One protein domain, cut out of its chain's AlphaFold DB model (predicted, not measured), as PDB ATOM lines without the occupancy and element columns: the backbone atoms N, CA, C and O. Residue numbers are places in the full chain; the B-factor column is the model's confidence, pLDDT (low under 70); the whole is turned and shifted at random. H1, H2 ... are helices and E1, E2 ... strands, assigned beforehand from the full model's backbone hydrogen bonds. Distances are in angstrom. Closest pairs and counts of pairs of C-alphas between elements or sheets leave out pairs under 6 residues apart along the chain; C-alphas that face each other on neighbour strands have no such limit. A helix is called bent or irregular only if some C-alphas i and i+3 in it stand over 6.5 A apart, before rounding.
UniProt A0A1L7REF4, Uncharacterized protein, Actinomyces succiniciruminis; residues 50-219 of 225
ATOM      1  N   PRO A  50     204.714 179.963 163.008       83.56
ATOM      2  CA  PRO A  50     205.864 179.841 162.118       83.56
ATOM      3  C   PRO A  50     205.822 178.548 161.296       83.56
ATOM      4  O   PRO A  50     205.600 177.472 161.847       83.56
ATOM      5  N   GLY A  51     206.074 178.659 159.990       85.12
ATOM      6  CA  GLY A  51     206.161 177.514 159.080       85.12
ATOM      7  C   GLY A  51     204.825 176.991 158.547       85.12
ATOM      8  O   GLY A  51     204.849 176.099 157.703       85.12
ATOM      9  N   LEU A  52     203.682 177.538 158.980       89.69
ATOM     10  CA  LEU A  52     202.399 177.226 158.348       89.69
ATOM     11  C   LEU A  52     202.185 178.070 157.083       89.69
ATOM     12  O   LEU A  52     202.558 179.247 157.072       89.69
ATOM     13  N   PRO A  53     201.562 177.506 156.033       92.12
ATOM     14  CA  PRO A  53     201.046 178.284 154.916       92.12
ATOM     15  C   PRO A  53     200.079 179.370 155.396       92.12
ATOM     16  O   PRO A  53     199.180 179.104 156.198       92.12
ATOM     17  N   VAL A  54     200.260 180.593 154.895       92.75
ATOM     18  CA  VAL A  54     199.449 181.758 155.262       92.75
ATOM     19  C   VAL A  54     198.773 182.322 154.019       92.75
ATOM     20  O   VAL A  54     199.458 182.649 153.055       92.75
ATOM     21  N   ALA A  55     197.452 182.488 154.080       91.00
ATOM     22  CA  ALA A  55     196.655 183.161 153.061       91.00
ATOM     23  C   ALA A  55     196.156 184.525 153.563       91.00
ATOM     24  O   ALA A  55     195.513 184.630 154.613       91.00
ATOM     25  N   HIS A  56     196.414 185.576 152.793       89.25
ATOM     26  CA  HIS A  56     195.968 186.949 153.042       89.25
ATOM     27  C   HIS A  56     194.710 187.296 152.249       89.25
ATOM     28  O   HIS A  56     193.966 188.207 152.618       89.25
ATOM     29  N   THR A  57     194.465 186.560 151.170       86.06
ATOM     30  CA  THR A  57     193.305 186.696 150.293       86.06
ATOM     31  C   THR A  57     192.605 185.351 150.145       86.06
ATOM     32  O   THR A  57     193.162 184.303 150.470       86.06
ATOM     33  N   TRP A  58     191.352 185.360 149.691       80.56
ATOM     34  CA  TRP A  58     190.629 184.114 149.425       80.56
ATOM     35  C   TRP A  58     191.197 183.369 148.204       80.56
ATOM     36  O   TRP A  58     191.121 182.148 148.161       80.56
ATOM     37  N   LEU A  59     191.807 184.083 147.249       84.12
ATOM     38  CA  LEU A  59     192.481 183.481 146.095       84.12
ATOM     39  C   LEU A  59     193.674 182.628 146.536       84.12
ATOM     40  O   LEU A  59     193.800 181.490 146.102       84.12
ATOM     41  N   GLU A  60     194.477 183.120 147.484       87.38
ATOM     42  CA  GLU A  60     195.587 182.349 148.064       87.38
ATOM     43  C   GLU A  60     195.117 181.052 148.748       87.38
ATOM     44  O   GLU A  60     195.871 180.087 148.802       87.38
ATOM     45  N   LEU A  61     193.875 180.980 149.250       84.50
ATOM     46  CA  LEU A  61     193.342 179.722 149.795       84.50
ATOM     47  C   LEU A  61     193.176 178.648 148.712       84.50
ATOM     48  O   LEU A  61     193.336 177.468 149.015       84.50
ATOM     49  N   LEU A  62     192.870 179.045 147.473       82.19
ATOM     50  CA  LEU A  62     192.775 178.117 146.346       82.19
ATOM     51  C   LEU A  62     194.154 177.575 145.968       82.19
ATOM     52  O   LEU A  62     194.299 176.374 145.757       82.19
ATOM     53  N   ASP A  63     195.169 178.438 145.955       85.44
ATOM     54  CA  ASP A  63     196.551 178.049 145.645       85.44
ATOM     55  C   ASP A  63     197.152 177.120 146.711       85.44
ATOM     56  O   ASP A  63     198.040 176.317 146.427       85.44
ATOM     57  N   LEU A  64     196.657 177.214 147.947       85.06
ATOM     58  CA  LEU A  64     197.061 176.370 149.072       85.06
ATOM     59  C   LEU A  64     196.223 175.088 149.207       85.06
ATOM     60  O   LEU A  64     196.386 174.353 150.186       85.06
ATOM     61  N   HIS A  65     195.343 174.793 148.246       75.94
ATOM     62  CA  HIS A  65     194.552 173.568 148.249       75.94
ATOM     63  C   HIS A  65     195.451 172.322 148.349       75.94
ATOM     64  O   HIS A  65     196.414 172.160 147.601       75.94
ATOM     65  N   GLY A  66     195.138 171.433 149.296       77.75
ATOM     66  CA  GLY A  66     195.930 170.232 149.581       77.75
ATOM     67  C   GLY A  66     196.979 170.400 150.684       77.75
ATOM     68  O   GLY A  66     197.544 169.401 151.133       77.75
ATOM     69  N   ALA A  67     197.219 171.619 151.180       86.50
ATOM     70  CA  ALA A  67     197.965 171.803 152.420       86.50
ATOM     71  C   ALA A  67     197.203 171.175 153.600       86.50
ATOM     72  O   ALA A  67     195.990 171.305 153.711       86.50
ATOM     73  N   ALA A  68     197.911 170.517 154.521       88.06
ATOM     74  CA  ALA A  68     197.264 169.899 155.682       88.06
ATOM     75  C   ALA A  68     196.650 170.944 156.634       88.06
ATOM     76  O   ALA A  68     195.565 170.740 157.175       88.06
ATOM     77  N   GLU A  69     197.333 172.077 156.820       91.62
ATOM     78  CA  GLU A  69     196.858 173.198 157.629       91.62
ATOM     79  C   GLU A  69     197.181 174.530 156.940       91.62
ATOM     80  O   GLU A  69     198.254 174.689 156.356       91.62
ATOM     81  N   ILE A  70     196.257 175.488 157.032       92.75
ATOM     82  CA  ILE A  70     196.384 176.835 156.463       92.75
ATOM     83  C   ILE A  70     195.950 177.863 157.509       92.75
ATOM     84  O   ILE A  70     194.929 177.684 158.179       92.75
ATOM     85  N   GLU A  71     196.678 178.973 157.627       93.94
ATOM     86  CA  GLU A  71     196.253 180.130 158.415       93.94
ATOM     87  C   GLU A  71     195.733 181.256 157.518       93.94
ATOM     88  O   GLU A  71     196.448 181.788 156.673       93.94
ATOM     89  N   TYR A  72     194.481 181.653 157.729       93.38
ATOM     90  CA  TYR A  72     193.886 182.793 157.050       93.38
ATOM     91  C   TYR A  72     194.035 184.059 157.898       93.38
ATOM     92  O   TYR A  72     193.526 184.128 159.023       93.38
ATOM     93  N   VAL A  73     194.720 185.065 157.350       90.75
ATOM     94  CA  VAL A  73     195.033 186.353 158.003       90.75
ATOM     95  C   VAL A  73     194.371 187.552 157.317       90.75
ATOM     96  O   VAL A  73     194.618 188.701 157.697       90.75
ATOM     97  N   GLY A  74     193.558 187.299 156.289       81.75
ATOM     98  CA  GLY A  74     192.962 188.336 155.458       81.75
ATOM     99  C   GLY A  74     191.978 189.237 156.201       81.75
ATOM    100  O   GLY A  74     191.322 188.841 157.163       81.75
ATOM    101  N   ARG A  75     191.913 190.498 155.758       73.56
ATOM    102  CA  ARG A  75     191.042 191.533 156.344       73.56
ATOM    103  C   ARG A  75     189.623 191.511 155.788       73.56
ATOM    104  O   ARG A  75     188.726 192.046 156.432       73.56
ATOM    105  N   GLU A  76     189.459 190.965 154.592       77.81
ATOM    106  CA  GLU A  76     188.154 190.737 153.986       77.81
ATOM    107  C   GLU A  76     187.631 189.359 154.417       77.81
ATOM    108  O   GLU A  76     188.418 188.498 154.808       77.81
ATOM    109  N   PRO A  77     186.316 189.126 154.409       80.19
ATOM    110  CA  PRO A  77     185.770 187.796 154.641       80.19
ATOM    111  C   PRO A  77     186.154 186.828 153.515       80.19
ATOM    112  O   PRO A  77     185.778 187.036 152.364       80.19
ATOM    113  N   ALA A  78     186.859 185.742 153.839       85.25
ATOM    114  CA  ALA A  78     187.040 184.629 152.904       85.25
ATOM    115  C   ALA A  78     185.878 183.637 152.991       85.25
ATOM    116  O   ALA A  78     185.469 183.252 154.086       85.25
ATOM    117  N   HIS A  79     185.390 183.176 151.841       88.88
ATOM    118  CA  HIS A  79     184.468 182.046 151.765       88.88
ATOM    119  C   HIS A  79     185.275 180.745 151.737       88.88
ATOM    120  O   HIS A  79     185.942 180.436 150.754       88.88
ATOM    121  N   ILE A  80     185.228 180.001 152.837       88.88
ATOM    122  CA  ILE A  80     185.813 178.670 152.973       88.88
ATOM    123  C   ILE A  80     184.682 177.680 152.716       88.88
ATOM    124  O   ILE A  80     183.886 177.386 153.612       88.88
ATOM    125  N   GLN A  81     184.595 177.220 151.472       86.19
ATOM    126  CA  GLN A  81     183.606 176.241 151.050       86.19
ATOM    127  C   GLN A  81     184.269 174.878 150.870       86.19
ATOM    128  O   GLN A  81     185.182 174.739 150.057       86.19
ATOM    129  N   TRP A  82     183.790 173.873 151.599       78.88
ATOM    130  CA  TRP A  82     184.173 172.487 151.341       78.88
ATOM    131  C   TRP A  82     183.259 171.877 150.282       78.88
ATOM    132  O   TRP A  82     182.033 171.973 150.366       78.88
ATOM    133  N   VAL A  83     183.885 171.270 149.278       70.56
ATOM    134  CA  VAL A  83     183.254 170.460 148.234       70.56
ATOM    135  C   VAL A  83     183.597 168.984 148.461       70.56
ATOM    136  O   VAL A  83     184.595 168.674 149.120       70.56
ATOM    137  N   ASP A  84     182.718 168.092 148.000       59.62
ATOM    138  CA  ASP A  84     182.796 166.641 148.210       59.62
ATOM    139  C   ASP A  84     184.028 166.035 147.518       59.62
ATOM    140  O   ASP A  84     183.931 165.641 146.362       59.62
ATOM    141  N   ASP A  85     185.157 165.966 148.233       58.53
ATOM    142  CA  ASP A  85     186.491 165.462 147.819       58.53
ATOM    143  C   ASP A  85     187.633 166.281 148.444       58.53
ATOM    144  O   ASP A  85     188.796 165.872 148.370       58.53
ATOM    145  N   ALA A  86     187.317 167.412 149.087       57.38
ATOM    146  CA  ALA A  86     188.319 168.277 149.682       57.38
ATOM    147  C   ALA A  86     189.199 167.487 150.675       57.38
ATOM    148  O   ALA A  86     188.691 166.962 151.677       57.38
ATOM    149  N   PRO A  87     190.524 167.400 150.437       60.22
ATOM    150  CA  PRO A  87     191.441 166.760 151.371       60.22
ATOM    151  C   PRO A  87     191.308 167.455 152.724       60.22
ATOM    152  O   PRO A  87     191.039 168.656 152.743       60.22
ATOM    153  N   GLY A  88     191.479 166.705 153.825       72.62
ATOM    154  CA  GLY A  88     191.257 167.094 155.232       72.62
ATOM    155  C   GLY A  88     192.084 168.282 155.746       72.62
ATOM    156  O   GLY A  88     192.752 168.190 156.771       72.62
ATOM    157  N   THR A  89     192.013 169.390 155.023       85.69
ATOM    158  CA  THR A  89     192.696 170.656 155.199       85.69
ATOM    159  C   THR A  89     192.031 171.378 156.344       85.69
ATOM    160  O   THR A  89     190.825 171.648 156.316       85.69
ATOM    161  N   VAL A  90     192.820 171.721 157.351       89.12
ATOM    162  CA  VAL A  90     192.337 172.518 158.468       89.12
ATOM    163  C   VAL A  90     192.630 173.985 158.206       89.12
ATOM    164  O   VAL A  90     193.788 174.393 158.126       89.12
ATOM    165  N   VAL A  91     191.579 174.801 158.144       93.00
ATOM    166  CA  VAL A  91     191.723 176.254 158.017       93.00
ATOM    167  C   VAL A  91     191.594 176.916 159.387       93.00
ATOM    168  O   VAL A  91     190.630 176.696 160.123       93.00
ATOM    169  N   SER A  92     192.583 177.740 159.723       95.25
ATOM    170  CA  SER A  92     192.663 178.510 160.963       95.25
ATOM    171  C   SER A  92     192.503 180.002 160.681       95.25
ATOM    172  O   SER A  92     193.389 180.634 160.115       95.25
ATOM    173  N   VAL A  93     191.389 180.591 161.106       93.31
ATOM    174  CA  VAL A  93     191.114 182.028 160.971       93.31
ATOM    175  C   VAL A  93     191.700 182.747 162.178       93.31
ATOM    176  O   VAL A  93     191.207 182.611 163.302       93.31
ATOM    177  N   VAL A  94     192.781 183.488 161.972       90.94
ATOM    178  CA  VAL A  94     193.565 184.086 163.065       90.94
ATOM    179  C   VAL A  94     192.853 185.297 163.694       90.94
ATOM    180  O   VAL A  94     191.899 185.828 163.115       90.94
ATOM    181  N   PRO A  95     193.315 185.802 164.863       86.12
ATOM    182  CA  PRO A  95     192.739 186.986 165.482       86.12
ATOM    183  C   PRO A  95     192.649 188.166 164.519       86.12
ATOM    184  O   PRO A  95     193.656 188.759 164.115       86.12
ATOM    185  N   GLY A  96     191.413 188.559 164.221       81.31
ATOM    186  CA  GLY A  96     191.148 189.724 163.410       81.31
ATOM    187  C   GLY A  96     191.008 189.528 161.914       81.31
ATOM    188  O   GLY A  96     190.804 190.533 161.234       81.31
ATOM    189  N   ALA A  97     191.146 188.294 161.447       86.00
ATOM    190  CA  ALA A  97     190.641 187.885 160.154       86.00
ATOM    191  C   ALA A  97     189.157 187.512 160.265       86.00
ATOM    192  O   ALA A  97     188.631 187.319 161.373       86.00
ATOM    193  N   SER A  98     188.488 187.412 159.120       88.69
ATOM    194  CA  SER A  98     187.090 186.992 159.044       88.69
ATOM    195  C   SER A  98     186.868 185.929 157.981       88.69
ATOM    196  O   SER A  98     187.457 186.014 156.910       88.69
ATOM    197  N   ALA A  99     185.996 184.959 158.243       90.19
ATOM    198  CA  ALA A  99     185.627 183.967 157.241       90.19
ATOM    199  C   ALA A  99     184.160 183.540 157.327       90.19
ATOM    200  O   ALA A  99     183.510 183.644 158.371       90.19
ATOM    201  N   ILE A 100     183.660 183.015 156.217       93.25
ATOM    202  CA  ILE A 100     182.373 182.345 156.093       93.25
ATOM    203  C   ILE A 100     182.674 180.882 155.775       93.25
ATOM    204  O   ILE A 100     183.334 180.587 154.787       93.25
ATOM    205  N   ALA A 101     182.234 179.981 156.644       93.31
ATOM    206  CA  ALA A 101     182.414 178.543 156.529       93.31
ATOM    207  C   ALA A 101     181.117 177.911 156.016       93.31
ATOM    208  O   ALA A 101     180.082 178.034 156.677       93.31
ATOM    209  N   SER A 102     181.175 177.221 154.881       91.56
ATOM    210  CA  SER A 102     180.028 176.554 154.254       91.56
ATOM    211  C   SER A 102     180.438 175.225 153.620       91.56
ATOM    212  O   SER A 102     181.617 174.973 153.387       91.56
ATOM    213  N   GLY A 103     179.469 174.353 153.339       85.62
ATOM    214  CA  GLY A 103     179.764 173.019 152.810       85.62
ATOM    215  C   GLY A 103     180.272 172.058 153.888       85.62
ATOM    216  O   GLY A 103     180.815 172.464 154.916       85.62
ATOM    217  N   TRP A 104     179.998 170.770 153.693       83.62
ATOM    218  CA  TRP A 104     180.231 169.759 154.719       83.62
ATOM    219  C   TRP A 104     181.704 169.340 154.787       83.62
ATOM    220  O   TRP A 104     182.375 169.202 153.770       83.62
ATOM    221  N   THR A 105     182.201 169.130 156.008       81.44
ATOM    222  CA  THR A 105     183.563 168.657 156.271       81.44
ATOM    223  C   THR A 105     183.672 167.964 157.629       81.44
ATOM    224  O   THR A 105     182.997 168.320 158.609       81.44
ATOM    225  N   ASP A 106     184.591 167.009 157.718       79.88
ATOM    226  CA  ASP A 106     185.004 166.401 158.981       79.88
ATOM    227  C   ASP A 106     185.950 167.296 159.790       79.88
ATOM    228  O   ASP A 106     186.059 167.121 161.006       79.88
ATOM    229  N   GLN A 107     186.592 168.274 159.138       87.50
ATOM    230  CA  GLN A 107     187.573 169.192 159.718       87.50
ATOM    231  C   GLN A 107     186.967 170.596 159.892       87.50
ATOM    232  O   GLN A 107     186.874 171.347 158.923       87.50
ATOM    233  N   PRO A 108     186.551 170.993 161.108       92.69
ATOM    234  CA  PRO A 108     185.967 172.315 161.336       92.69
ATOM    235  C   PRO A 108     186.969 173.453 161.092       92.69
ATOM    236  O   PRO A 108     188.157 173.303 161.395       92.69
ATOM    237  N   VAL A 109     186.486 174.637 160.681       95.25
ATOM    238  CA  VAL A 109     187.293 175.870 160.765       95.25
ATOM    239  C   VAL A 109     187.671 176.095 162.228       95.25
ATOM    240  O   VAL A 109     186.795 176.157 163.097       95.25
ATOM    241  N   ARG A 110     188.959 176.299 162.507       96.81
ATOM    242  CA  ARG A 110     189.433 176.802 163.804       96.81
ATOM    243  C   ARG A 110     189.403 178.325 163.765       96.81
ATOM    244  O   ARG A 110     190.017 178.929 162.890       96.81
ATOM    245  N   CYS A 111     188.700 178.971 164.685       95.56
ATOM    246  CA  CYS A 111     188.468 180.411 164.611       95.56
ATOM    247  C   CYS A 111     188.951 181.136 165.864       95.56
ATOM    248  O   CYS A 111     188.432 180.905 166.945       95.56
ATOM    249  N   TRP A 112     189.898 182.059 165.707       92.69
ATOM    250  CA  TRP A 112     190.282 183.061 166.712       92.69
ATOM    251  C   TRP A 112     189.830 184.476 166.335       92.69
ATOM    252  O   TRP A 112     189.879 185.385 167.163       92.69
ATOM    253  N   GLY A 113     189.467 184.683 165.069       89.81
ATOM    254  CA  GLY A 113     188.916 185.928 164.553       89.81
ATOM    255  C   GLY A 113     187.391 185.941 164.592       89.81
ATOM    256  O   GLY A 113     186.778 185.626 165.616       89.81
ATOM    257  N   ALA A 114     186.795 186.326 163.466       90.56
ATOM    258  CA  ALA A 114     185.355 186.295 163.259       90.56
ATOM    259  C   ALA A 114     184.975 185.210 162.246       90.56
ATOM    260  O   ALA A 114     185.525 185.174 161.149       90.56
ATOM    261  N   CYS A 115     184.014 184.353 162.570       93.69
ATOM    262  CA  CYS A 115     183.562 183.319 161.646       93.69
ATOM    263  C   CYS A 115     182.043 183.227 161.591       93.69
ATOM    264  O   CYS A 115     181.369 183.263 162.620       93.69
ATOM    265  N   ARG A 116     181.506 183.050 160.385       94.31
ATOM    266  CA  ARG A 116     180.106 182.689 160.167       94.31
ATOM    267  C   ARG A 116     180.018 181.236 159.746       94.31
ATOM    268  O   ARG A 116     180.716 180.834 158.827       94.31
ATOM    269  N   SER A 117     179.159 180.470 160.402       95.56
ATOM    270  CA  SER A 117     178.855 179.096 160.019       95.56
ATOM    271  C   SER A 117     177.554 179.070 159.224       95.56
ATOM    272  O   SER A 117     176.470 179.181 159.800       95.56
ATOM    273  N   GLU A 118     177.675 178.936 157.912       94.69
ATOM    274  CA  GLU A 118     176.574 178.752 156.963       94.69
ATOM    275  C   GLU A 118     176.224 177.261 156.802       94.69
ATOM    276  O   GLU A 118     176.919 176.416 157.379       94.69
ATOM    277  N   PRO A 119     175.145 176.899 156.075       92.56
ATOM    278  CA  PRO A 119     174.734 175.505 155.914       92.56
ATOM    279  C   PRO A 119     175.879 174.571 155.497       92.56
ATOM    280  O   PRO A 119     176.700 174.888 154.634       92.56
ATOM    281  N   GLY A 120     175.953 173.414 156.162       90.12
ATOM    282  CA  GLY A 120     177.033 172.431 156.013       90.12
ATOM    283  C   GLY A 120     178.333 172.794 156.745       90.12
ATOM    284  O   GLY A 120     179.032 171.893 157.205       90.12
ATOM    285  N   GLY A 121     178.615 174.085 156.931       93.12
ATOM    286  CA  GLY A 121     179.833 174.571 157.569       93.12
ATOM    287  C   GLY A 121     179.904 174.247 159.061       93.12
ATOM    288  O   GLY A 121     178.885 174.178 159.758       93.12
ATOM    289  N   ARG A 122     181.132 174.069 159.563       95.56
ATOM    290  CA  ARG A 122     181.418 173.770 160.974       95.56
ATOM    291  C   ARG A 122     182.543 174.652 161.499       95.56
ATOM    292  O   ARG A 122     183.612 174.710 160.894       95.56
ATOM    293  N   VAL A 123     182.328 175.297 162.645       97.31
ATOM    294  CA  VAL A 123     183.295 176.236 163.234       97.31
ATOM    295  C   VAL A 123     183.547 175.942 164.713       97.31
ATOM    296  O   VAL A 123     182.619 175.881 165.515       97.31
ATOM    297  N   ALA A 124     184.817 175.828 165.092       98.06
ATOM    298  CA  ALA A 124     185.270 175.811 166.479       98.06
ATOM    299  C   ALA A 124     185.870 177.180 166.842       98.06
ATOM    300  O   ALA A 124     186.967 177.525 166.403       98.06
ATOM    301  N   GLY A 125     185.145 177.971 167.631       97.12
ATOM    302  CA  GLY A 125     185.603 179.266 168.127       97.12
ATOM    303  C   GLY A 125     186.481 179.122 169.356       97.12
ATOM    304  O   GLY A 125     185.996 178.809 170.443       97.12
ATOM    305  N   ALA A 126     187.764 179.401 169.169       93.00
ATOM    306  CA  ALA A 126     188.767 179.507 170.212       93.00
ATOM    307  C   ALA A 126     188.424 180.603 171.236       93.00
ATOM    308  O   ALA A 126     187.520 181.419 171.009       93.00
ATOM    309  N   PRO A 127     189.188 180.701 172.340       87.44
ATOM    310  CA  PRO A 127     188.909 181.706 173.344       87.44
ATOM    311  C   PRO A 127     188.909 183.142 172.805       87.44
ATOM    312  O   PRO A 127     189.879 183.591 172.188       87.44
ATOM    313  N   GLY A 128     187.825 183.874 173.071       84.50
ATOM    314  CA  GLY A 128     187.627 185.254 172.612       84.50
ATOM    315  C   GLY A 128     187.204 185.420 171.145       84.50
ATOM    316  O   GLY A 128     187.124 186.557 170.680       84.50
ATOM    317  N   ALA A 129     186.937 184.331 170.417       88.81
ATOM    318  CA  ALA A 129     186.463 184.393 169.035       88.81
ATOM    319  C   ALA A 129     185.052 184.995 168.916       88.81
ATOM    320  O   ALA A 129     184.249 184.945 169.852       88.81
ATOM    321  N   GLN A 130     184.730 185.525 167.736       93.31
ATOM    322  CA  GLN A 130     183.389 186.000 167.397       93.31
ATOM    323  C   GLN A 130     182.749 185.066 166.373       93.31
ATOM    324  O   GLN A 130     183.300 184.838 165.301       93.31
ATOM    325  N   LEU A 131     181.575 184.535 166.690       94.94
ATOM    326  CA  LEU A 131     180.882 183.552 165.874       94.94
ATOM    327  C   LEU A 131     179.475 184.024 165.522       94.94
ATOM    328  O   LEU A 131     178.750 184.547 166.372       94.94
ATOM    329  N   VAL A 132     179.072 183.751 164.287       94.81
ATOM    330  CA  VAL A 132     177.682 183.834 163.839       94.81
ATOM    331  C   VAL A 132     177.257 182.457 163.356       94.81
ATOM    332  O   VAL A 132     177.865 181.885 162.455       94.81
ATOM    333  N   LEU A 133     176.206 181.921 163.953       95.38
ATOM    334  CA  LEU A 133     175.622 180.640 163.588       95.38
ATOM    335  C   LEU A 133     174.402 180.901 162.698       95.38
ATOM    336  O   LEU A 133     173.397 181.433 163.168       95.38
ATOM    337  N   ALA A 134     174.538 180.595 161.406       93.94
ATOM    338  CA  ALA A 134     173.614 180.965 160.334       93.94
ATOM    339  C   ALA A 134     173.304 179.771 159.409       93.94
ATOM    340  O   ALA A 134     173.400 179.875 158.190       93.94
ATOM    341  N   GLY A 135     172.982 178.624 160.005       93.62
ATOM    342  CA  GLY A 135     172.511 177.410 159.331       93.62
ATOM    343  C   GLY A 135     173.448 176.211 159.484       93.62
ATOM    344  O   GLY A 135     173.014 175.074 159.322       93.62
ATOM    345  N   GLY A 136     174.719 176.447 159.822       95.31
ATOM    346  CA  GLY A 136     175.716 175.397 160.050       95.31
ATOM    347  C   GLY A 136     175.778 174.893 161.493       95.31
ATOM    348  O   GLY A 136     174.769 174.848 162.206       95.31
ATOM    349  N   ALA A 137     176.989 174.531 161.931       96.62
ATOM    350  CA  ALA A 137     177.275 174.177 163.315       96.62
ATOM    351  C   ALA A 137     178.452 174.958 163.911       96.62
ATOM    352  O   ALA A 137     179.511 175.085 163.301       96.62
ATOM    353  N   ALA A 138     178.303 175.437 165.145       97.75
ATOM    354  CA  ALA A 138     179.339 176.228 165.804       97.75
ATOM    355  C   ALA A 138     179.537 175.833 167.270       97.75
ATOM    356  O   ALA A 138     178.568 175.589 167.987       97.75
ATOM    357  N   ALA A 139     180.784 175.824 167.736       98.56
ATOM    358  CA  ALA A 139     181.101 175.735 169.157       98.56
ATOM    359  C   ALA A 139     181.841 176.981 169.638       98.56
ATOM    360  O   ALA A 139     182.801 177.406 169.002       98.56
ATOM    361  N   ALA A 140     181.422 177.538 170.770       97.25
ATOM    362  CA  ALA A 140     182.029 178.710 171.390       97.25
ATOM    363  C   ALA A 140     182.785 178.313 172.667       97.25
ATOM    364  O   ALA A 140     182.163 177.860 173.628       97.25
ATOM    365  N   GLY A 141     184.111 178.482 172.676       90.12
ATOM    366  CA  GLY A 141     184.960 178.300 173.860       90.12
ATOM    367  C   GLY A 141     184.949 179.500 174.822       90.12
ATOM    368  O   GLY A 141     184.144 180.422 174.685       90.12
ATOM    369  N   ASP A 142     185.867 179.512 175.794       86.19
ATOM    370  CA  ASP A 142     185.950 180.553 176.839       86.19
ATOM    371  C   ASP A 142     185.961 181.978 176.258       86.19
ATOM    372  O   ASP A 142     186.751 182.304 175.375       86.19
ATOM    373  N   ARG A 143     185.096 182.863 176.760       87.31
ATOM    374  CA  ARG A 143     184.942 184.257 176.291       87.31
ATOM    375  C   ARG A 143     184.614 184.417 174.806       87.31
ATOM    376  O   ARG A 143     184.595 185.550 174.327       87.31
ATOM    377  N   ALA A 144     184.376 183.336 174.065       88.75
ATOM    378  CA  ALA A 144     183.882 183.447 172.707       88.75
ATOM    379  C   ALA A 144     182.440 183.966 172.737       88.75
ATOM    380  O   ALA A 144     181.668 183.680 173.659       88.75
ATOM    381  N   ARG A 145     182.078 184.740 171.718       93.31
ATOM    382  CA  ARG A 145     180.723 185.257 171.544       93.31
ATOM    383  C   ARG A 145     180.057 184.551 170.376       93.31
ATOM    384  O   ARG A 145     180.601 184.559 169.280       93.31
ATOM    385  N   LEU A 146     178.873 184.001 170.604       95.06
ATOM    386  CA  LEU A 146     178.050 183.333 169.606       95.06
ATOM    387  C   LEU A 146     176.746 184.107 169.403       95.06
ATOM    388  O   LEU A 146     175.931 184.203 170.317       95.06
ATOM    389  N   ILE A 147     176.541 184.647 168.204       94.56
ATOM    390  CA  ILE A 147     175.234 185.140 167.757       94.56
ATOM    391  C   ILE A 147     174.547 183.986 167.029       94.56
ATOM    392  O   ILE A 147     175.037 183.524 165.997       94.56
ATOM    393  N   ALA A 148     173.435 183.506 167.569       93.62
ATOM    394  CA  ALA A 148     172.720 182.347 167.061       93.62
ATOM    395  C   ALA A 148     171.461 182.779 166.305       93.62
ATOM    396  O   ALA A 148     170.563 183.377 166.894       93.62
ATOM    397  N   ARG A 149     171.428 182.477 165.001       92.06
ATOM    398  CA  ARG A 149     170.339 182.833 164.076       92.06
ATOM    399  C   ARG A 149     169.688 181.625 163.424       92.06
ATOM    400  O   ARG A 149     168.507 181.666 163.158       92.06
ATOM    401  N   ALA A 150     170.458 180.585 163.118       94.00
ATOM    402  CA  ALA A 150     169.958 179.363 162.491       94.00
ATOM    403  C   ALA A 150     170.967 178.227 162.671       94.00
ATOM    404  O   ALA A 150     172.171 178.480 162.663       94.00
ATOM    405  N   GLY A 151     170.516 176.977 162.755       95.69
ATOM    406  CA  GLY A 151     171.401 175.811 162.852       95.69
ATOM    407  C   GLY A 151     171.677 175.371 164.291       95.69
ATOM    408  O   GLY A 151     170.864 175.591 165.190       95.69
ATOM    409  N   ARG A 152     172.810 174.691 164.516       97.38
ATOM    410  CA  ARG A 152     173.092 173.982 165.779       97.38
ATOM    411  C   ARG A 152     174.370 174.483 166.455       97.38
ATOM    412  O   ARG A 152     175.450 174.443 165.879       97.38
ATOM    413  N   GLY A 153     174.263 174.945 167.692       97.81
ATOM    414  CA  GLY A 153     175.363 175.554 168.433       97.81
ATOM    415  C   GLY A 153     175.646 174.869 169.759       97.81
ATOM    416  O   GLY A 153     174.757 174.285 170.369       97.81
ATOM    417  N   VAL A 154     176.867 174.998 170.258       98.69
ATOM    418  CA  VAL A 154     177.192 174.685 171.651       98.69
ATOM    419  C   VAL A 154     178.101 175.759 172.232       98.69
ATOM    420  O   VAL A 154     178.966 176.291 171.543       98.69
ATOM    421  N   ALA A 155     177.901 176.104 173.493       97.88
ATOM    422  CA  ALA A 155     178.617 177.187 174.144       97.88
ATOM    423  C   ALA A 155     179.158 176.724 175.497       97.88
ATOM    424  O   ALA A 155     178.390 176.312 176.367       97.88
ATOM    425  N   GLY A 156     180.482 176.752 175.645       93.75
ATOM    426  CA  GLY A 156     181.190 176.335 176.853       93.75
ATOM    427  C   GLY A 156     181.214 177.413 177.943       93.75
ATOM    428  O   GLY A 156     180.814 178.557 177.696       93.75
ATOM    429  N   PRO A 157     181.696 177.086 179.153       90.56
ATOM    430  CA  PRO A 157     181.786 178.032 180.266       90.56
ATOM    431  C   PRO A 157     182.532 179.322 179.890       90.56
ATOM    432  O   PRO A 157     183.507 179.295 179.142       90.56
ATOM    433  N   GLY A 158     182.075 180.469 180.401       84.88
ATOM    434  CA  GLY A 158     182.687 181.777 180.136       84.88
ATOM    435  C   GLY A 158     182.368 182.382 178.763       84.88
ATOM    436  O   GLY A 158     182.699 183.545 178.528       84.88
ATOM    437  N   SER A 159     181.720 181.638 177.863       90.81
ATOM    438  CA  SER A 159     181.229 182.160 176.584       90.81
ATOM    439  C   SER A 159     179.961 183.008 176.752       90.81
ATOM    440  O   SER A 159     179.297 182.998 177.793       90.81
ATOM    441  N   THR A 160     179.616 183.771 175.715       92.88
ATOM    442  CA  THR A 160     178.364 184.534 175.641       92.88
ATOM    443  C   THR A 160     177.576 184.133 174.405       92.88
ATOM    444  O   THR A 160     178.084 184.214 173.290       92.88
ATOM    445  N   VAL A 161     176.313 183.775 174.593       94.25
ATOM    446  CA  VAL A 161     175.361 183.444 173.536       94.25
ATOM    447  C   VAL A 161     174.287 184.517 173.469       94.25
ATOM    448  O   VAL A 161     173.699 184.892 174.484       94.25
ATOM    449  N   VAL A 162     174.010 184.994 172.262       93.00
ATOM    450  CA  VAL A 162     172.875 185.865 171.961       93.00
ATOM    451  C   VAL A 162     171.986 185.143 170.962       93.00
ATOM    452  O   VAL A 162     172.424 184.870 169.848       93.00
ATOM    453  N   MET A 163     170.758 184.837 171.370       89.25
ATOM    454  CA  MET A 163     169.736 184.285 170.486       89.25
ATOM    455  C   MET A 163     169.061 185.435 169.741       89.25
ATOM    456  O   MET A 163     168.558 186.368 170.372       89.25
ATOM    457  N   GLU A 164     169.057 185.375 168.413       86.06
ATOM    458  CA  GLU A 164     168.282 186.289 167.578       86.06
ATOM    459  C   GLU A 164     166.966 185.630 167.143       86.06
ATOM    460  O   GLU A 164     166.918 184.412 166.965       86.06
ATOM    461  N   PRO A 165     165.885 186.414 166.988       68.12
ATOM    462  CA  PRO A 165     164.610 185.905 166.506       68.12
ATOM    463  C   PRO A 165     164.699 185.642 164.998       68.12
ATOM    464  O   PRO A 165     164.381 186.505 164.184       68.12
ATOM    465  N   ALA A 166     165.178 184.462 164.623       66.50
ATOM    466  CA  ALA A 166     165.159 183.949 163.258       66.50
ATOM    467  C   ALA A 166     165.318 182.424 163.290       66.50
ATOM    468  O   ALA A 166     165.954 181.930 164.213       66.50
ATOM    469  N   GLU A 167     164.736 181.752 162.282       70.69
ATOM    470  CA  GLU A 167     164.970 180.363 161.832       70.69
ATOM    471  C   GLU A 167     165.031 179.237 162.903       70.69
ATOM    472  O   GLU A 167     165.086 179.467 164.109       70.69
ATOM    473  N   PRO A 168     164.957 177.949 162.514       87.62
ATOM    474  CA  PRO A 168     165.180 176.868 163.470       87.62
ATOM    475  C   PRO A 168     166.630 176.906 163.976       87.62
ATOM    476  O   PRO A 168     167.580 176.541 163.276       87.62
ATOM    477  N   VAL A 169     166.793 177.353 165.220       93.56
ATOM    478  CA  VAL A 169     168.073 177.443 165.921       93.56
ATOM    479  C   VAL A 169     168.023 176.651 167.222       93.56
ATOM    480  O   VAL A 169     167.047 176.705 167.971       93.56
ATOM    481  N   GLN A 170     169.085 175.900 167.491       96.44
ATOM    482  CA  GLN A 170     169.253 175.115 168.710       96.44
ATOM    483  C   GLN A 170     170.654 175.343 169.258       96.44
ATOM    484  O   GLN A 170     171.633 175.001 168.597       96.44
ATOM    485  N   VAL A 171     170.769 175.896 170.462       97.69
ATOM    486  CA  VAL A 171     172.065 176.101 171.117       97.69
ATOM    487  C   VAL A 171     172.082 175.429 172.479       97.69
ATOM    488  O   VAL A 171     171.302 175.778 173.358       97.69
ATOM    489  N   TRP A 172     173.016 174.500 172.669       98.56
ATOM    490  CA  TRP A 172     173.304 173.905 173.970       98.56
ATOM    491  C   TRP A 172     174.299 174.785 174.720       98.56
ATOM    492  O   TRP A 172     175.470 174.882 174.362       98.56
ATOM    493  N   VAL A 173     173.831 175.441 175.768       98.25
ATOM    494  CA  VAL A 173     174.608 176.359 176.592       98.25
ATOM    495  C   VAL A 173     174.997 175.648 177.882       98.25
ATOM    496  O   VAL A 173     174.135 175.203 178.636       98.25
ATOM    497  N   LEU A 174     176.298 175.502 178.124       98.00
ATOM    498  CA  LEU A 174     176.821 174.822 179.306       98.00
ATOM    499  C   LEU A 174     176.836 175.734 180.547       98.00
ATOM    500  O   LEU A 174     176.848 176.964 180.416       98.00
ATOM    501  N   PRO A 175     176.886 175.148 181.761       96.88
ATOM    502  CA  PRO A 175     177.028 175.901 183.002       96.88
ATOM    503  C   PRO A 175     178.187 176.903 182.970       96.88
ATOM    504  O   PRO A 175     179.291 176.595 182.525       96.88
ATOM    505  N   GLY A 176     177.944 178.112 183.473       88.50
ATOM    506  CA  GLY A 176     178.936 179.188 183.514       88.50
ATOM    507  C   GLY A 176     179.041 180.021 182.232       88.50
ATOM    508  O   GLY A 176     179.793 180.996 182.217       88.50
ATOM    509  N   ALA A 177     178.303 179.688 181.174       92.62
ATOM    510  CA  ALA A 177     178.116 180.563 180.019       92.62
ATOM    511  C   ALA A 177     176.979 181.572 180.259       92.62
ATOM    512  O   ALA A 177     176.069 181.340 181.062       92.62
ATOM    513  N   GLN A 178     177.013 182.699 179.549       93.62
ATOM    514  CA  GLN A 178     175.928 183.681 179.550       93.62
ATOM    515  C   GLN A 178     175.025 183.476 178.335       93.62
ATOM    516  O   GLN A 178     175.509 183.418 177.211       93.62
ATOM    517  N   LEU A 179     173.714 183.423 178.548       92.81
ATOM    518  CA  LEU A 179     172.698 183.305 177.505       92.81
ATOM    519  C   LEU A 179     171.810 184.548 177.511       92.81
ATOM    520  O   LEU A 179     171.280 184.928 178.552       92.81
ATOM    521  N   THR A 180     171.615 185.158 176.348       90.56
ATOM    522  CA  THR A 180     170.676 186.264 176.139       90.56
ATOM    523  C   THR A 180     169.575 185.815 175.189       90.56
ATOM    524  O   THR A 180     169.848 185.544 174.021       90.56
ATOM    525  N   VAL A 181     168.335 185.769 175.680       85.38
ATOM    526  CA  VAL A 181     167.116 185.532 174.887       85.38
ATOM    527  C   VAL A 181     166.182 186.711 175.135       85.38
ATOM    528  O   VAL A 181     166.010 187.117 176.282       85.38
ATOM    529  N   GLY A 182     165.641 187.326 174.081       79.12
ATOM    530  CA  GLY A 182     164.765 188.499 174.231       79.12
ATOM    531  C   GLY A 182     165.443 189.728 174.862       79.12
ATOM    532  O   GLY A 182     164.775 190.571 175.448       79.12
ATOM    533  N   GLY A 183     166.776 189.827 174.775       76.38
ATOM    534  CA  GLY A 183     167.549 190.991 175.227       76.38
ATOM    535  C   GLY A 183     167.980 190.992 176.699       76.38
ATOM    536  O   GLY A 183     168.728 191.884 177.096       76.38
ATOM    537  N   VAL A 184     167.581 190.000 177.504       77.56
ATOM    538  CA  VAL A 184     167.989 189.905 178.916       77.56
ATOM    539  C   VAL A 184     169.079 188.838 179.088       77.56
ATOM    540  O   VAL A 184     168.815 187.661 178.830       77.56
ATOM    541  N   PRO A 185     170.305 189.206 179.512       85.50
ATOM    542  CA  PRO A 185     171.372 188.241 179.752       85.50
ATOM    543  C   PRO A 185     171.169 187.510 181.084       85.50
ATOM    544  O   PRO A 185     170.883 188.129 182.111       85.50
ATOM    545  N   ARG A 186     171.396 186.195 181.091       86.31
ATOM    546  CA  ARG A 186     171.413 185.358 182.298       86.31
ATOM    547  C   ARG A 186     172.587 184.390 182.293       86.31
ATOM    548  O   ARG A 186     173.008 183.922 181.240       86.31
ATOM    549  N   LEU A 187     173.112 184.091 183.478       91.75
ATOM    550  CA  LEU A 187     174.108 183.037 183.651       91.75
ATOM    551  C   LEU A 187     173.401 181.681 183.673       91.75
ATOM    552  O   LEU A 187     172.391 181.524 184.357       91.75
ATOM    553  N   VAL A 188     173.939 180.716 182.938       91.31
ATOM    554  CA  VAL A 188     173.405 179.357 182.870       91.31
ATOM    555  C   VAL A 188     173.981 178.512 184.010       91.31
ATOM    556  O   VAL A 188     175.197 178.492 184.214       91.31
ATOM    557  N   ALA A 189     173.111 177.839 184.769       90.88
ATOM    558  CA  ALA A 189     173.490 177.028 185.933       90.88
ATOM    559  C   ALA A 189     173.593 175.526 185.613       90.88
ATOM    560  O   ALA A 189     174.485 174.854 186.126       90.88
ATOM    561  N   THR A 190     172.721 175.016 184.743       95.12
ATOM    562  CA  THR A 190     172.696 173.631 184.244       95.12
ATOM    563  C   THR A 190     172.735 173.636 182.718       95.12
ATOM    564  O   THR A 190     172.462 174.660 182.093       95.12
ATOM    565  N   THR A 191     173.100 172.520 182.084       97.88
ATOM    566  CA  THR A 191     173.132 172.466 180.615       97.88
ATOM    567  C   THR A 191     171.762 172.802 180.042       97.88
ATOM    568  O   THR A 191     170.778 172.128 180.322       97.88
ATOM    569  N   THR A 192     171.708 173.856 179.240       97.88
ATOM    570  CA  THR A 192     170.466 174.478 178.798       97.88
ATOM    571  C   THR A 192     170.376 174.443 177.277       97.88
ATOM    572  O   THR A 192     171.249 174.984 176.604       97.88
ATOM    573  N   LEU A 193     169.323 173.856 176.716       97.75
ATOM    574  CA  LEU A 193     168.991 174.004 175.302       97.75
ATOM    575  C   LEU A 193     168.151 175.266 175.111       97.75
ATOM    576  O   LEU A 193     167.021 175.343 175.587       97.75
ATOM    577  N   ALA A 194     168.691 176.239 174.388       95.31
ATOM    578  CA  ALA A 194     167.969 177.424 173.954       95.31
ATOM    579  C   ALA A 194     167.548 177.286 172.488       95.31
ATOM    580  O   ALA A 194     168.375 176.976 171.623       95.31
ATOM    581  N   THR A 195     166.278 177.559 172.208       92.81
ATOM    582  CA  THR A 195     165.738 177.717 170.854       92.81
ATOM    583  C   THR A 195     165.154 179.122 170.691       92.81
ATOM    584  O   THR A 195     165.240 179.949 171.602       92.81
ATOM    585  N   ALA A 196     164.588 179.422 169.521       82.94
ATOM    586  CA  ALA A 196     163.852 180.668 169.314       82.94
ATOM    587  C   ALA A 196     162.559 180.746 170.155       82.94
ATOM    588  O   ALA A 196     162.113 181.841 170.488       82.94
ATOM    589  N   GLU A 197     161.968 179.598 170.496       84.56
ATOM    590  CA  GLU A 197     160.634 179.502 171.107       84.56
ATOM    591  C   GLU A 197     160.687 179.190 172.602       84.56
ATOM    592  O   GLU A 197     159.838 179.639 173.371       84.56
ATOM    593  N   GLU A 198     161.684 178.420 173.028       90.38
ATOM    594  CA  GLU A 198     161.740 177.870 174.374       90.38
ATOM    595  C   GLU A 198     163.170 177.767 174.894       90.38
ATOM    596  O   GLU A 198     164.158 177.790 174.154       90.38
ATOM    597  N   VAL A 199     163.271 177.607 176.212       93.06
ATOM    598  CA  VAL A 199     164.518 177.225 176.853       93.06
ATOM    599  C   VAL A 199     164.267 176.071 177.816       93.06
ATOM    600  O   VAL A 199     163.405 176.178 178.686       93.06
ATOM    601  N   ARG A 200     165.038 174.994 177.663       96.25
ATOM    602  CA  ARG A 200     164.958 173.764 178.459       96.25
ATOM    603  C   ARG A 200     166.259 173.513 179.210       96.25
ATOM    604  O   ARG A 200     167.334 173.704 178.649       96.25
ATOM    605  N   GLU A 201     166.157 173.098 180.463       97.00
ATOM    606  CA  GLU A 201     167.288 172.828 181.360       97.00
ATOM    607  C   GLU A 201     167.570 171.319 181.468       97.00
ATOM    608  O   GLU A 201     166.746 170.499 181.068       97.00
ATOM    609  N   ASP A 202     168.745 170.964 181.996       95.94
ATOM    610  CA  ASP A 202     169.232 169.583 182.173       95.94
ATOM    611  C   ASP A 202     169.301 168.750 180.882       95.94
ATOM    612  O   ASP A 202     169.185 167.523 180.867       95.94
ATOM    613  N   GLU A 203     169.552 169.433 179.770       97.69
ATOM    614  CA  GLU A 203     169.604 168.832 178.445       97.69
ATOM    615  C   GLU A 203     170.957 168.168 178.168       97.69
ATOM    616  O   GLU A 203     172.021 168.607 178.617       97.69
ATOM    617  N   ARG A 204     170.946 167.101 177.365       97.06
ATOM    618  CA  ARG A 204     172.179 166.422 176.951       97.06
ATOM    619  C   ARG A 204     172.735 167.058 175.684       97.06
ATOM    620  O   ARG A 204     172.040 167.149 174.675       97.06
ATOM    621  N   VAL A 205     174.021 167.415 175.703       97.62
ATOM    622  CA  VAL A 205     174.716 167.889 174.498       97.62
ATOM    623  C   VAL A 205     174.880 166.738 173.494       97.62
ATOM    624  O   VAL A 205     175.409 165.683 173.865       97.62
ATOM    625  N   PRO A 206     174.478 166.926 172.225       98.06
ATOM    626  CA  PRO A 206     174.754 165.988 171.142       98.06
ATOM    627  C   PRO A 206     176.252 165.695 170.991       98.06
ATOM    628  O   PRO A 206     177.090 166.581 171.160       98.06
ATOM    629  N   GLU A 207     176.615 164.452 170.665       97.25
ATOM    630  CA  GLU A 207     178.022 164.021 170.653       97.25
ATOM    631  C   GLU A 207     178.878 164.792 169.635       97.25
ATOM    632  O   GLU A 207     180.025 165.147 169.915       97.25
ATOM    633  N   ASP A 208     178.313 165.083 168.464       95.31
ATOM    634  CA  ASP A 208     178.948 165.856 167.399       95.31
ATOM    635  C   ASP A 208     179.307 167.276 167.852       95.31
ATOM    636  O   ASP A 208     180.436 167.727 167.635       95.31
ATOM    637  N   LEU A 209     178.388 167.944 168.552       97.56
ATOM    638  CA  LEU A 209     178.622 169.258 169.144       97.56
ATOM    639  C   LEU A 209     179.592 169.176 170.326       97.56
ATOM    640  O   LEU A 209     180.491 170.002 170.437       97.56
ATOM    641  N   GLY A 210     179.492 168.140 171.161       97.88
ATOM    642  CA  GLY A 210     180.447 167.904 172.243       97.88
ATOM    643  C   GLY A 210     181.885 167.727 171.735       97.88
ATOM    644  O   GLY A 210     182.820 168.244 172.343       97.88
ATOM    645  N   ARG A 211     182.080 167.041 170.598       96.94
ATOM    646  CA  ARG A 211     183.385 166.950 169.914       96.94
ATOM    647  C   ARG A 211     183.858 168.315 169.415       96.94
ATOM    648  O   ARG A 211     185.021 168.656 169.618       96.94
ATOM    649  N   LEU A 212     182.963 169.095 168.810       97.31
ATOM    650  CA  LEU A 212     183.279 170.435 168.310       97.31
ATOM    651  C   LEU A 212     183.673 171.398 169.443       97.31
ATOM    652  O   LEU A 212     184.622 172.163 169.291       97.31
ATOM    653  N   LEU A 213     183.006 171.316 170.599       98.12
ATOM    654  CA  LEU A 213     183.356 172.108 171.778       98.12
ATOM    655  C   LEU A 213     184.710 171.713 172.362       98.12
ATOM    656  O   LEU A 213     185.516 172.592 172.639       98.12
ATOM    657  N   ARG A 214     185.001 170.411 172.486       97.75
ATOM    658  CA  ARG A 214     186.325 169.959 172.946       97.75
ATOM    659  C   ARG A 214     187.448 170.492 172.062       97.75
ATOM    660  O   ARG A 214     188.497 170.859 172.578       97.75
ATOM    661  N   LEU A 215     187.223 170.566 170.747       97.25
ATOM    662  CA  LEU A 215     188.161 171.225 169.842       97.25
ATOM    663  C   LEU A 215     188.292 172.713 170.187       97.25
ATOM    664  O   LEU A 215     189.410 173.168 170.393       97.25
ATOM    665  N   ALA A 216     187.181 173.449 170.289       96.94
ATOM    666  CA  ALA A 216     187.176 174.878 170.613       96.94
ATOM    667  C   ALA A 216     187.907 175.204 171.933       96.94
ATOM    668  O   ALA A 216     188.671 176.167 171.989       96.94
ATOM    669  N   GLU A 217     187.722 174.385 172.969       92.56
ATOM    670  CA  GLU A 217     188.375 174.525 174.279       92.56
ATOM    671  C   GLU A 217     189.859 174.127 174.260       92.56
ATOM    672  O   GLU A 217     190.650 174.666 175.034       92.56
ATOM    673  N   ALA A 218     190.261 173.222 173.362       94.50
ATOM    674  CA  ALA A 218     191.660 172.842 173.175       94.50
ATOM    675  C   ALA A 218     192.470 173.888 172.387       94.50
ATOM    676  O   ALA A 218     193.704 173.842 172.395       94.50
ATOM    677  N   LEU A 219     191.811 174.829 171.697       91.56
ATOM    678  CA  LEU A 219     192.506 175.870 170.945       91.56
ATOM    679  C   LEU A 219     193.218 176.846 171.902       91.56
ATOM    680  O   LEU A 219     192.586 177.416 172.794       91.56
TER     681      LEU A 219
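This is residues 50 to 219 of the 225 residues of an uncharacterized protein of Actinomyces succiniciruminis (UniProt A0A1L7REF4). What would one see first? The chain is wound in stacked turns, a solenoid with strands in two walls: one wall holds E1, E3, E5, E7, E11 and E14, the other E2, E4, E6, E10, E12 and E13, and the long bent strands E8 and E9 run from one wall into the other. H1 sits at the end with E1 and E2, and H2 packs on E7, E8 and E9 from outside the stack. What is it built of? The printed part has 170 residues, with two named helices and fourteen named strands: along the chain H1 comes first, the strands follow, and H2 comes last; the class is mostly strand, and the strands form one branched sheet, mixed, in which the neighbours E12 and E13 are antiparallel, as are E11 and E14, and the other neighbour pairs are parallel. How large is it? It is compact, with a radius of gyration of the C-alphas of 15.3 A, and elongated, with spans of 46 by 29 by 26 A.

Where are the two longest strands? E8 is residues 130 to 140 and bends by 154 degrees at residue 137, its first and last C-alphas 8.4 A apart. E9 is residues 145 to 155 and bends by 153 degrees at residue 152, with 8.7 A from end to end. Where are the other strands? Before E8 come E1, residues 69 to 72, E2, 77 to 81, 12.3 A long, E3, 90 to 93, E4, 98 to 102, 13.5 A long, E5, 109 to 111, E6, 114 to 117, and E7, 122 to 125. After E9 come E10, residues 160 to 163, E11, 169 to 173, 12.6 A long, E12, 178 to 181, E13, 184 to 187, and E14, 192 to 195. Where are the helices? H1, residues 58 to 63, begins with C-alpha 58 at (190.629, 184.114, 149.425) and is 9.3 A long. H2, residues 207 to 218, is 16.4 A long and ends with C-alpha 218 at (191.660, 172.842, 173.175).

What stands beside E8 and E9? E6, beside residues 130 to 136, and E7, beside residues 137 to 140, lie on one side of E8, with N 115 and O 130 at 2.9 A and N 123 and O 137 at 2.9 A; E9 lies on the other side, with N 131 and O 145 at 2.8 A. On the side of E9 away from E8 are E10, with N 146 and O 160 at 2.8 A, and E11, with N 153 and O 170 at 2.8 A. Where are the edges? E1, E2, E13 and E14 are edge strands. E1 is parallel to E3, with N 92 and O 70 at 2.8 A, and E2 to E4, with N 80 and O 100 at 2.8 A. E12 and E13 form a hairpin, with N 179 and O 186 at 2.8 A, and E14 is antiparallel to E11, with N 171 and O 194 at 2.9 A. How do the helices stand? H2 is on the sheet at a height of 7.6 A, over E8 and only just over E9, where 3 of its C-alphas fall; the closest C-alphas of H2 and E8 are Leu 213 and Ala 139, 5.0 A apart. H1 is on the sheet at a height of 8.7 A, and its closest C-alpha to E2 is Trp 58, 5.0 A from Ala 78. In H2 every O i to N i+4 pair is within hydrogen-bond range, in H1 1 of 2.

How far does it reach? The two C-alphas farthest apart, Gly 51 and Glu 197, are 47.1 A apart. Is it unbroken? The printed part has no cut, and one link is long, that from E14 to H2, with 11 residues between them. Where is confidence low? The mean pLDDT of the printed part is 89.7, and residues 84 to 87 and 165 to 166 are under 70.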